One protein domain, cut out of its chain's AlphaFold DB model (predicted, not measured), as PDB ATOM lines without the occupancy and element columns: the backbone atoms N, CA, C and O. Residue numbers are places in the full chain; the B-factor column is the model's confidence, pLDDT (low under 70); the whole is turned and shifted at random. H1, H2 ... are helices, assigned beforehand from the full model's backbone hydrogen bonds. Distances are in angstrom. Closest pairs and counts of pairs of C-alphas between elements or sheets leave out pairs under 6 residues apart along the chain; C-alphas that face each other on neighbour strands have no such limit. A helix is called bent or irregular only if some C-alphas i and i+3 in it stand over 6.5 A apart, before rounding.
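AT A GLANCE: This is residues 4 to 70 of the 73 residues of an uncharacterized protein of Alkalihalobacillus pseudofirmus (strain ATCC BAA-2126 / JCM 17055 / OF4) (UniProt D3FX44). Two helices of 11 residues each, H2 and H4, lie side by side and run opposite ways; H1 makes a corner with H2, while the short H3 lies near H4 and the small H5 lies at the far end of the model. A long stretch without a named element, residues 31 to 42, joins H2 to H3, and a short antiparallel pairing ties its residues 41 to 42 to residues 9 to 10. The printed part has 67 residues with five named helices, H1 to H5 in chain order, and no named strand; its class is all helix. It is compact, with a radius of gyration of the C-alphas of 11.5 A, and rounded, spanning 30 by 23 by 20 A.

IN THESE COORDINATES: Find C-alpha 20 at (103.406, 123.989, 158.847); from there H2, residues 20 to 30, runs 14.3 A to C-alpha 30. H2 is irregular: C-alphas 25 and 28 are 7.8 A apart, and its line is a rough one. H4, residues 52 to 62, runs 15.2 A from C-alpha 52 at (117.712, 136.239, 148.694) to C-alpha 62 at (108.285, 133.696, 160.334). H1 takes residues 12 to 18 and is 10.2 A long. Look for H3 at residues 43 to 47 and for H5 at residues 65 to 68.

HOW THE PARTS SIT: Start with H2 and H4, which touch, their closest C-alphas being those of Tyr 26 and Phe 58, 7.0 A apart. They run opposite ways at a shallow tilt of 14 degrees. H1 and H2 only just touch, and only at the corner by their link, with 3 pairs of C-alphas within 8 A; the closest are those of Lys 16 and Trp 23, 5.7 A apart. H3 is close to H4 but not clearly touching, with the C-alphas of Ala 47 and Leu 55 closest at 7.0 A. H5 and H4 are also close but not clearly touching; their closest C-alphas are those of Asn 60 and Arg 68, 6.5 A apart. H2 and H3 are apart. In the backbones of H1, H3 and H4 every O i to N i+4 pair is within hydrogen-bond range, against 4 of 7 in H2; H5 is too short for such a pair.

THE WHOLE: Look to Gly 32 and Asn 70 for the two C-alphas farthest apart, at 33.1 A. The printed part has no cut, and its one long link is the 12 residues from H2 to H3. The mean pLDDT of the printed part is 85.9, and residue 70 is under 70.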
ATOM      1  N   LEU A   4     129.855 129.568 156.313       84.44
ATOM      2  CA  LEU A   4     128.499 129.024 156.180       84.44
ATOM      3  C   LEU A   4     127.898 128.593 157.523       84.44
ATOM      4  O   LEU A   4     126.685 128.518 157.646       84.44
ATOM      5  N   LYS A   5     128.727 128.323 158.540       84.44
ATOM      6  CA  LYS A   5     128.297 127.946 159.899       84.44
ATOM      7  C   LYS A   5     128.598 129.042 160.926       84.44
ATOM      8  O   LYS A   5     128.954 128.753 162.066       84.44
ATOM      9  N   THR A   6     128.515 130.304 160.512       83.44
ATOM     10  CA  THR A   6     128.742 131.469 161.382       83.44
ATOM     11  C   THR A   6     127.598 132.473 161.269       83.44
ATOM     12  O   THR A   6     126.861 132.466 160.286       83.44
ATOM     13  N   GLY A   7     127.443 133.333 162.280       82.56
ATOM     14  CA  GLY A   7     126.416 134.377 162.307       82.56
ATOM     15  C   GLY A   7     125.059 133.897 162.824       82.56
ATOM     16  O   GLY A   7     124.988 133.082 163.745       82.56
ATOM     17  N   VAL A   8     123.987 134.451 162.249       86.56
ATOM     18  CA  VAL A   8     122.601 134.192 162.658       86.56
ATOM     19  C   VAL A   8     122.193 132.773 162.277       86.56
ATOM     20  O   VAL A   8     122.437 132.310 161.161       86.56
ATOM     21  N   SER A   9     121.542 132.096 163.212       88.75
ATOM     22  CA  SER A   9     120.991 130.761 163.024       88.75
ATOM     23  C   SER A   9     119.590 130.678 163.596       88.75
ATOM     24  O   SER A   9     119.308 131.326 164.603       88.75
ATOM     25  N   PHE A  10     118.765 129.818 163.023       85.50
ATOM     26  CA  PHE A  10     117.395 129.586 163.466       85.50
ATOM     27  C   PHE A  10     117.082 128.095 163.501       85.50
ATOM     28  O   PHE A  10     117.751 127.280 162.858       85.50
ATOM     29  N   ASN A  11     116.063 127.755 164.289       85.50
ATOM     30  CA  ASN A  11     115.603 126.386 164.432       85.50
ATOM     31  C   ASN A  11     114.580 126.064 163.344       85.50
ATOM     32  O   ASN A  11     113.405 126.415 163.436       85.50
ATOM     33  N   PHE A  12     115.062 125.410 162.291       83.00
ATOM     34  CA  PHE A  12     114.255 125.087 161.123       83.00
ATOM     35  C   PHE A  12     113.197 124.028 161.438       83.00
ATOM     36  O   PHE A  12     112.064 124.117 160.969       83.00
ATOM     37  N   LYS A  13     113.535 123.068 162.305       84.75
ATOM     38  CA  LYS A  13     112.589 122.069 162.804       84.75
ATOM     39  C   LYS A  13     111.412 122.722 163.537       84.75
ATOM     40  O   LYS A  13     110.267 122.407 163.234       84.75
ATOM     41  N   TYR A  14     111.688 123.685 164.414       85.88
ATOM     42  CA  TYR A  14     110.657 124.433 165.138       85.88
ATOM     43  C   TYR A  14     109.708 125.187 164.196       85.88
ATOM     44  O   TYR A  14     108.495 125.132 164.383       85.88
ATOM     45  N   ILE A  15     110.234 125.841 163.152       83.25
ATOM     46  CA  ILE A  15     109.408 126.561 162.166       83.25
ATOM     47  C   ILE A  15     108.429 125.604 161.471       83.25
ATOM     48  O   ILE A  15     107.250 125.925 161.345       83.25
ATOM     49  N   LYS A  16     108.885 124.407 161.084       83.62
ATOM     50  CA  LYS A  16     108.028 123.393 160.450       83.62
ATOM     51  C   LYS A  16     106.935 122.870 161.379       83.62
ATOM     52  O   LYS A  16     105.826 122.609 160.926       83.62
ATOM     53  N   GLU A  17     107.248 122.712 162.663       88.00
ATOM     54  CA  GLU A  17     106.303 122.205 163.661       88.00
ATOM     55  C   GLU A  17     105.246 123.247 164.049       88.00
ATOM     56  O   GLU A  17     104.072 122.907 164.173       88.00
ATOM     57  N   GLN A  18     105.639 124.511 164.234       85.75
ATOM     58  CA  GLN A  18     104.725 125.570 164.684       85.75
ATOM     59  C   GLN A  18     103.972 126.251 163.540       85.75
ATOM     60  O   GLN A  18     102.843 126.706 163.723       85.75
ATOM     61  N   HIS A  19     104.581 126.322 162.358       86.50
ATOM     62  CA  HIS A  19     104.024 127.002 161.193       86.50
ATOM     63  C   HIS A  19     104.059 126.099 159.948       86.50
ATOM     64  O   HIS A  19     104.654 126.472 158.933       86.50
ATOM     65  N   PRO A  20     103.394 124.926 159.973       87.25
ATOM     66  CA  PRO A  20     103.406 123.989 158.847       87.25
ATOM     67  C   PRO A  20     102.854 124.617 157.561       87.25
ATOM     68  O   PRO A  20     103.413 124.409 156.490       87.25
ATOM     69  N   CYS A  21     101.829 125.474 157.669       88.69
ATOM     70  CA  CYS A  21     101.267 126.190 156.522       88.69
ATOM     71  C   CYS A  21     102.287 127.116 155.850       88.69
ATOM     72  O   CYS A  21     102.287 127.252 154.633       88.69
ATOM     73  N   LEU A  22     103.151 127.759 156.639       88.44
ATOM     74  CA  LEU A  22     104.210 128.612 156.109       88.44
ATOM     75  C   LEU A  22     105.279 127.757 155.440       88.44
ATOM     76  O   LEU A  22     105.715 128.074 154.341       88.44
ATOM     77  N   TRP A  23     105.669 126.646 156.065       88.50
ATOM     78  CA  TRP A  23     106.613 125.720 155.453       88.50
ATOM     79  C   TRP A  23     106.123 125.213 154.093       88.50
ATOM     80  O   TRP A  23     106.880 125.245 153.127       88.50
ATOM     81  N   ASP A  24     104.851 124.834 153.984       90.12
ATOM     82  CA  ASP A  24     104.270 124.356 152.729       90.12
ATOM     83  C   ASP A  24     104.322 125.382 151.588       90.12
ATOM     84  O   ASP A  24     104.446 124.973 150.436       90.12
ATOM     85  N   LEU A  25     104.286 126.686 151.890       91.62
ATOM     86  CA  LEU A  25     104.414 127.750 150.887       91.62
ATOM     87  C   LEU A  25     105.828 127.863 150.314       91.62
ATOM     88  O   LEU A  25     105.990 128.287 149.173       91.62
ATOM     89  N   TYR A  26     106.846 127.520 151.104       90.50
ATOM     90  CA  TYR A  26     108.237 127.787 150.751       90.50
ATOM     91  C   TYR A  26     109.077 126.532 150.497       90.50
ATOM     92  O   TYR A  26     110.154 126.653 149.918       90.50
ATOM     93  N   LYS A  27     108.619 125.337 150.897       88.75
ATOM     94  CA  LYS A  27     109.398 124.084 150.873       88.75
ATOM     95  C   LYS A  27     110.045 123.757 149.525       88.75
ATOM     96  O   LYS A  27     111.163 123.257 149.513       88.75
ATOM     97  N   GLU A  28     109.393 124.084 148.409       91.94
ATOM     98  CA  GLU A  28     109.922 123.842 147.057       91.94
ATOM     99  C   GLU A  28     111.203 124.645 146.788       91.94
ATOM    100  O   GLU A  28     112.117 124.170 146.126       91.94
ATOM    101  N   HIS A  29     111.336 125.833 147.383       90.88
ATOM    102  CA  HIS A  29     112.549 126.647 147.269       90.88
ATOM    103  C   HIS A  29     113.726 126.122 148.100       90.88
ATOM    104  O   HIS A  29     114.846 126.613 147.959       90.88
ATOM    105  N   PHE A  30     113.473 125.154 148.980       88.81
ATOM    106  CA  PHE A  30     114.488 124.487 149.787       88.81
ATOM    107  C   PHE A  30     114.755 123.050 149.313       88.81
ATOM    108  O   PHE A  30     115.486 122.312 149.978       88.81
ATOM    109  N   GLU A  31     114.191 122.640 148.171       87.25
ATOM    110  CA  GLU A  31     114.406 121.311 147.608       87.25
ATOM    111  C   GLU A  31     115.897 121.072 147.306       87.25
ATOM    112  O   GLU A  31     116.602 121.930 146.775       87.25
ATOM    113  N   GLY A  32     116.403 119.895 147.686       84.94
ATOM    114  CA  GLY A  32     117.814 119.535 147.508       84.94
ATOM    115  C   GLY A  32     118.775 120.163 148.524       84.94
ATOM    116  O   GLY A  32     119.985 119.946 148.427       84.94
ATOM    117  N   ILE A  33     118.269 120.907 149.513       88.12
ATOM    118  CA  ILE A  33     119.070 121.451 150.611       88.12
ATOM    119  C   ILE A  33     118.990 120.511 151.820       88.12
ATOM    120  O   ILE A  33     117.912 120.222 152.336       88.12
ATOM    121  N   ASP A  34     120.145 120.069 152.316       83.75
ATOM    122  CA  ASP A  34     120.246 119.165 153.471       83.75
ATOM    123  C   ASP A  34     120.040 119.918 154.800       83.75
ATOM    124  O   ASP A  34     120.982 120.219 155.533       83.75
ATOM    125  N   ILE A  35     118.794 120.332 155.054       82.56
ATOM    126  CA  ILE A  35     118.380 121.103 156.243       82.56
ATOM    127  C   ILE A  35     117.145 120.532 156.937       82.56
ATOM    128  O   ILE A  35     116.739 121.029 157.986       82.56
ATOM    129  N   GLU A  36     116.515 119.498 156.374       71.00
ATOM    130  CA  GLU A  36     115.237 119.005 156.885       71.00
ATOM    131  C   GLU A  36     115.340 118.447 158.308       71.00
ATOM    132  O   GLU A  36     114.407 118.600 159.095       71.00
ATOM    133  N   ASN A  37     116.467 117.845 158.671       72.88
ATOM    134  CA  ASN A  37     116.659 117.259 159.999       72.88
ATOM    135  C   ASN A  37     117.540 118.118 160.914       72.88
ATOM    136  O   ASN A  37     117.835 117.715 162.039       72.88
ATOM    137  N   GLU A  38     117.943 119.302 160.454       79.00
ATOM    138  CA  GLU A  38     118.844 120.176 161.193       79.00
ATOM    139  C   GLU A  38     118.078 121.005 162.230       79.00
ATOM    140  O   GLU A  38     117.180 121.792 161.919       79.00
ATOM    141  N   GLU A  39     118.473 120.864 163.495       78.44
ATOM    142  CA  GLU A  39     117.949 121.687 164.590       78.44
ATOM    143  C   GLU A  39     118.429 123.139 164.473       78.44
ATOM    144  O   GLU A  39     117.775 124.058 164.959       78.44
ATOM    145  N   LYS A  40     119.570 123.367 163.816       85.06
ATOM    146  CA  LYS A  40     120.183 124.687 163.694       85.06
ATOM    147  C   LYS A  40     120.693 124.917 162.281       85.06
ATOM    148  O   LYS A  40     121.749 124.419 161.898       85.06
ATOM    149  N   VAL A  41     119.990 125.771 161.547       88.38
ATOM    150  CA  VAL A  41     120.373 126.176 160.193       88.38
ATOM    151  C   VAL A  41     120.889 127.610 160.231       88.38
ATOM    152  O   VAL A  41     120.306 128.481 160.878       88.38
ATOM    153  N   TYR A  42     122.023 127.853 159.577       90.56
ATOM    154  CA  TYR A  42     122.654 129.170 159.526       90.56
ATOM    155  C   TYR A  42     122.156 129.963 158.321       90.56
ATOM    156  O   TYR A  42     122.076 129.434 157.213       90.56
ATOM    157  N   PHE A  43     121.902 131.257 158.520       89.50
ATOM    158  CA  PHE A  43     121.457 132.153 157.456       89.50
ATOM    159  C   PHE A  43     122.432 132.168 156.274       89.50
ATOM    160  O   PHE A  43     122.011 132.019 155.134       89.50
ATOM    161  N   ASN A  44     123.735 132.260 156.551       90.06
ATOM    162  CA  ASN A  44     124.771 132.270 155.515       90.06
ATOM    163  C   ASN A  44     124.739 131.010 154.641       90.06
ATOM    164  O   ASN A  44     125.038 131.081 153.455       90.06
ATOM    165  N   TYR A  45     124.382 129.862 155.219       90.81
ATOM    166  CA  TYR A  45     124.256 128.618 154.469       90.81
ATOM    167  C   TYR A  45     123.049 128.631 153.525       90.81
ATOM    168  O   TYR A  45     123.164 128.136 152.404       90.81
ATOM    169  N   LEU A  46     121.919 129.204 153.958       89.88
ATOM    170  CA  LEU A  46     120.719 129.320 153.127       89.88
ATOM    171  C   LEU A  46     120.838 130.414 152.076       89.88
ATOM    172  O   LEU A  46     120.435 130.190 150.945       89.88
ATOM    173  N   ALA A  47     121.426 131.562 152.407       90.25
ATOM    174  CA  ALA A  47     121.606 132.671 151.470       90.25
ATOM    175  C   ALA A  47     122.502 132.306 150.270       90.25
ATOM    176  O   ALA A  47     122.426 132.943 149.226       90.25
ATOM    177  N   ASP A  48     123.337 131.277 150.421       90.50
ATOM    178  CA  ASP A  48     124.176 130.708 149.364       90.50
ATOM    179  C   ASP A  48     123.400 129.775 148.407       90.50
ATOM    180  O   ASP A  48     123.862 129.499 147.305       90.50
ATOM    181  N   LYS A  49     122.226 129.274 148.817       91.06
ATOM    182  CA  LYS A  49     121.459 128.230 148.097       91.06
ATOM    183  C   LYS A  49     120.071 128.666 147.665       91.06
ATOM    184  O   LYS A  49     119.535 128.132 146.705       91.06
ATOM    185  N   VAL A  50     119.497 129.615 148.387       91.31
ATOM    186  CA  VAL A  50     118.139 130.111 148.201       91.31
ATOM    187  C   VAL A  50     118.225 131.549 147.732       91.31
ATOM    188  O   VAL A  50     119.016 132.342 148.244       91.31
ATOM    189  N   GLU A  51     117.378 131.906 146.772       92.50
ATOM    190  CA  GLU A  51     117.275 133.281 146.309       92.50
ATOM    191  C   GLU A  51     117.000 134.235 147.476       92.50
ATOM    192  O   GLU A  51     116.071 134.042 148.263       92.50
ATOM    193  N   GLY A  52     117.779 135.317 147.559       88.75
ATOM    194  CA  GLY A  52     117.712 136.239 148.694       88.75
ATOM    195  C   GLY A  52     116.316 136.820 148.945       88.75
ATOM    196  O   GLY A  52     115.954 137.037 150.095       88.75
ATOM    197  N   ARG A  53     115.501 137.017 147.896       90.88
ATOM    198  CA  ARG A  53     114.110 137.494 148.033       90.88
ATOM    199  C   ARG A  53     113.205 136.452 148.682       90.88
ATOM    200  O   ARG A  53     112.407 136.798 149.543       90.88
ATOM    201  N   VAL A  54     113.350 135.188 148.287       92.12
ATOM    202  CA  VAL A  54     112.591 134.074 148.864       92.12
ATOM    203  C   VAL A  54     112.962 133.913 150.331       92.12
ATOM    204  O   VAL A  54     112.084 133.867 151.185       92.12
ATOM    205  N   LEU A  55     114.263 133.909 150.635       90.31
ATOM    206  CA  LEU A  55     114.746 133.789 152.007       90.31
ATOM    207  C   LEU A  55     114.299 134.974 152.875       90.31
ATOM    208  O   LEU A  55     113.907 134.778 154.021       90.31
ATOM    209  N   PHE A  56     114.320 136.194 152.332       89.69
ATOM    210  CA  PHE A  56     113.815 137.381 153.019       89.69
ATOM    211  C   PHE A  56     112.320 137.267 153.337       89.69
ATOM    212  O   PHE A  56     111.936 137.462 154.488       89.69
ATOM    213  N   ASN A  57     111.494 136.898 152.353       90.81
ATOM    214  CA  ASN A  57     110.051 136.738 152.545       90.81
ATOM    215  C   ASN A  57     109.736 135.625 153.549       90.81
ATOM    216  O   ASN A  57     108.965 135.850 154.474       90.81
ATOM    217  N   PHE A  58     110.402 134.471 153.439       90.12
ATOM    218  CA  PHE A  58     110.266 133.367 154.388       90.12
ATOM    219  C   PHE A  58     110.561 133.810 155.825       90.12
ATOM    220  O   PHE A  58     109.779 133.539 156.736       90.12
ATOM    221  N   LEU A  59     111.674 134.519 156.042       87.75
ATOM    222  CA  LEU A  59     112.043 135.003 157.372       87.75
ATOM    223  C   LEU A  59     111.078 136.072 157.883       87.75
ATOM    224  O   LEU A  59     110.711 136.025 159.054       87.75
ATOM    225  N   ASN A  60     110.642 136.999 157.027       88.62
ATOM    226  CA  ASN A  60     109.651 138.005 157.398       88.62
ATOM    227  C   ASN A  60     108.320 137.344 157.787       88.62
ATOM    228  O   ASN A  60     107.721 137.694 158.802       88.62
ATOM    229  N   ASP A  61     107.910 136.314 157.048       89.19
ATOM    230  CA  ASP A  61     106.713 135.539 157.347       89.19
ATOM    231  C   ASP A  61     106.853 134.660 158.595       89.19
ATOM    232  O   ASP A  61     105.847 134.277 159.190       89.19
ATOM    233  N   CYS A  62     108.069 134.352 159.044       86.12
ATOM    234  CA  CYS A  62     108.285 133.696 160.334       86.12
ATOM    235  C   CYS A  62     108.143 134.664 161.519       86.12
ATOM    236  O   CYS A  62     107.992 134.220 162.658       86.12
ATOM    237  N   LEU A  63     108.208 135.980 161.292       84.81
ATOM    238  CA  LEU A  63     108.098 136.955 162.372       84.81
ATOM    239  C   LEU A  63     106.645 137.091 162.857       84.81
ATOM    240  O   LEU A  63     105.712 137.044 162.047       84.81
ATOM    241  N   PRO A  64     106.431 137.337 164.160       82.81
ATOM    242  CA  PRO A  64     105.156 137.809 164.685       82.81
ATOM    243  C   PRO A  64     104.658 139.048 163.934       82.81
ATOM    244  O   PRO A  64     105.447 139.927 163.578       82.81
ATOM    245  N   GLU A  65     103.344 139.149 163.742       80.00
ATOM    246  CA  GLU A  65     102.711 140.239 162.984       80.00
ATOM    247  C   GLU A  65     103.089 141.635 163.520       80.00
ATOM    248  O   GLU A  65     103.284 142.578 162.754       80.00
ATOM    249  N   GLU A  66     103.267 141.761 164.838       77.81
ATOM    250  CA  GLU A  66     103.697 143.000 165.499       77.81
ATOM    251  C   GLU A  66     105.097 143.459 165.069       77.81
ATOM    252  O   GLU A  66     105.357 144.659 164.983       77.81
ATOM    253  N   LEU A  67     105.997 142.519 164.766       79.12
ATOM    254  CA  LEU A  67     107.354 142.822 164.313       79.12
ATOM    255  C   LEU A  67     107.401 143.117 162.810       79.12
ATOM    256  O   LEU A  67     108.179 143.978 162.400       79.12
ATOM    257  N   ARG A  68     106.531 142.489 162.001       76.50
ATOM    258  CA  ARG A  68     106.442 142.756 160.551       76.50
ATOM    259  C   ARG A  68     106.072 144.206 160.245       76.50
ATOM    260  O   ARG A  68     106.691 144.826 159.387       76.50
ATOM    261  N   LYS A  69     105.145 144.788 161.016       70.69
ATOM    262  CA  LYS A  69     104.673 146.179 160.844       70.69
ATOM    263  C   LYS A  69     105.775 147.239 160.964       70.69
ATOM    264  O   LYS A  69     105.601 148.357 160.488       70.69
ATOM    265  N   ASN A  70     106.896 146.912 161.609       65.06
ATOM    266  CA  ASN A  70     108.043 147.816 161.731       65.06
ATOM    267  C   ASN A  70     109.021 147.721 160.551       65.06
ATOM    268  O   ASN A  70     109.856 148.606 160.409       65.06
TER     269      ASN A  70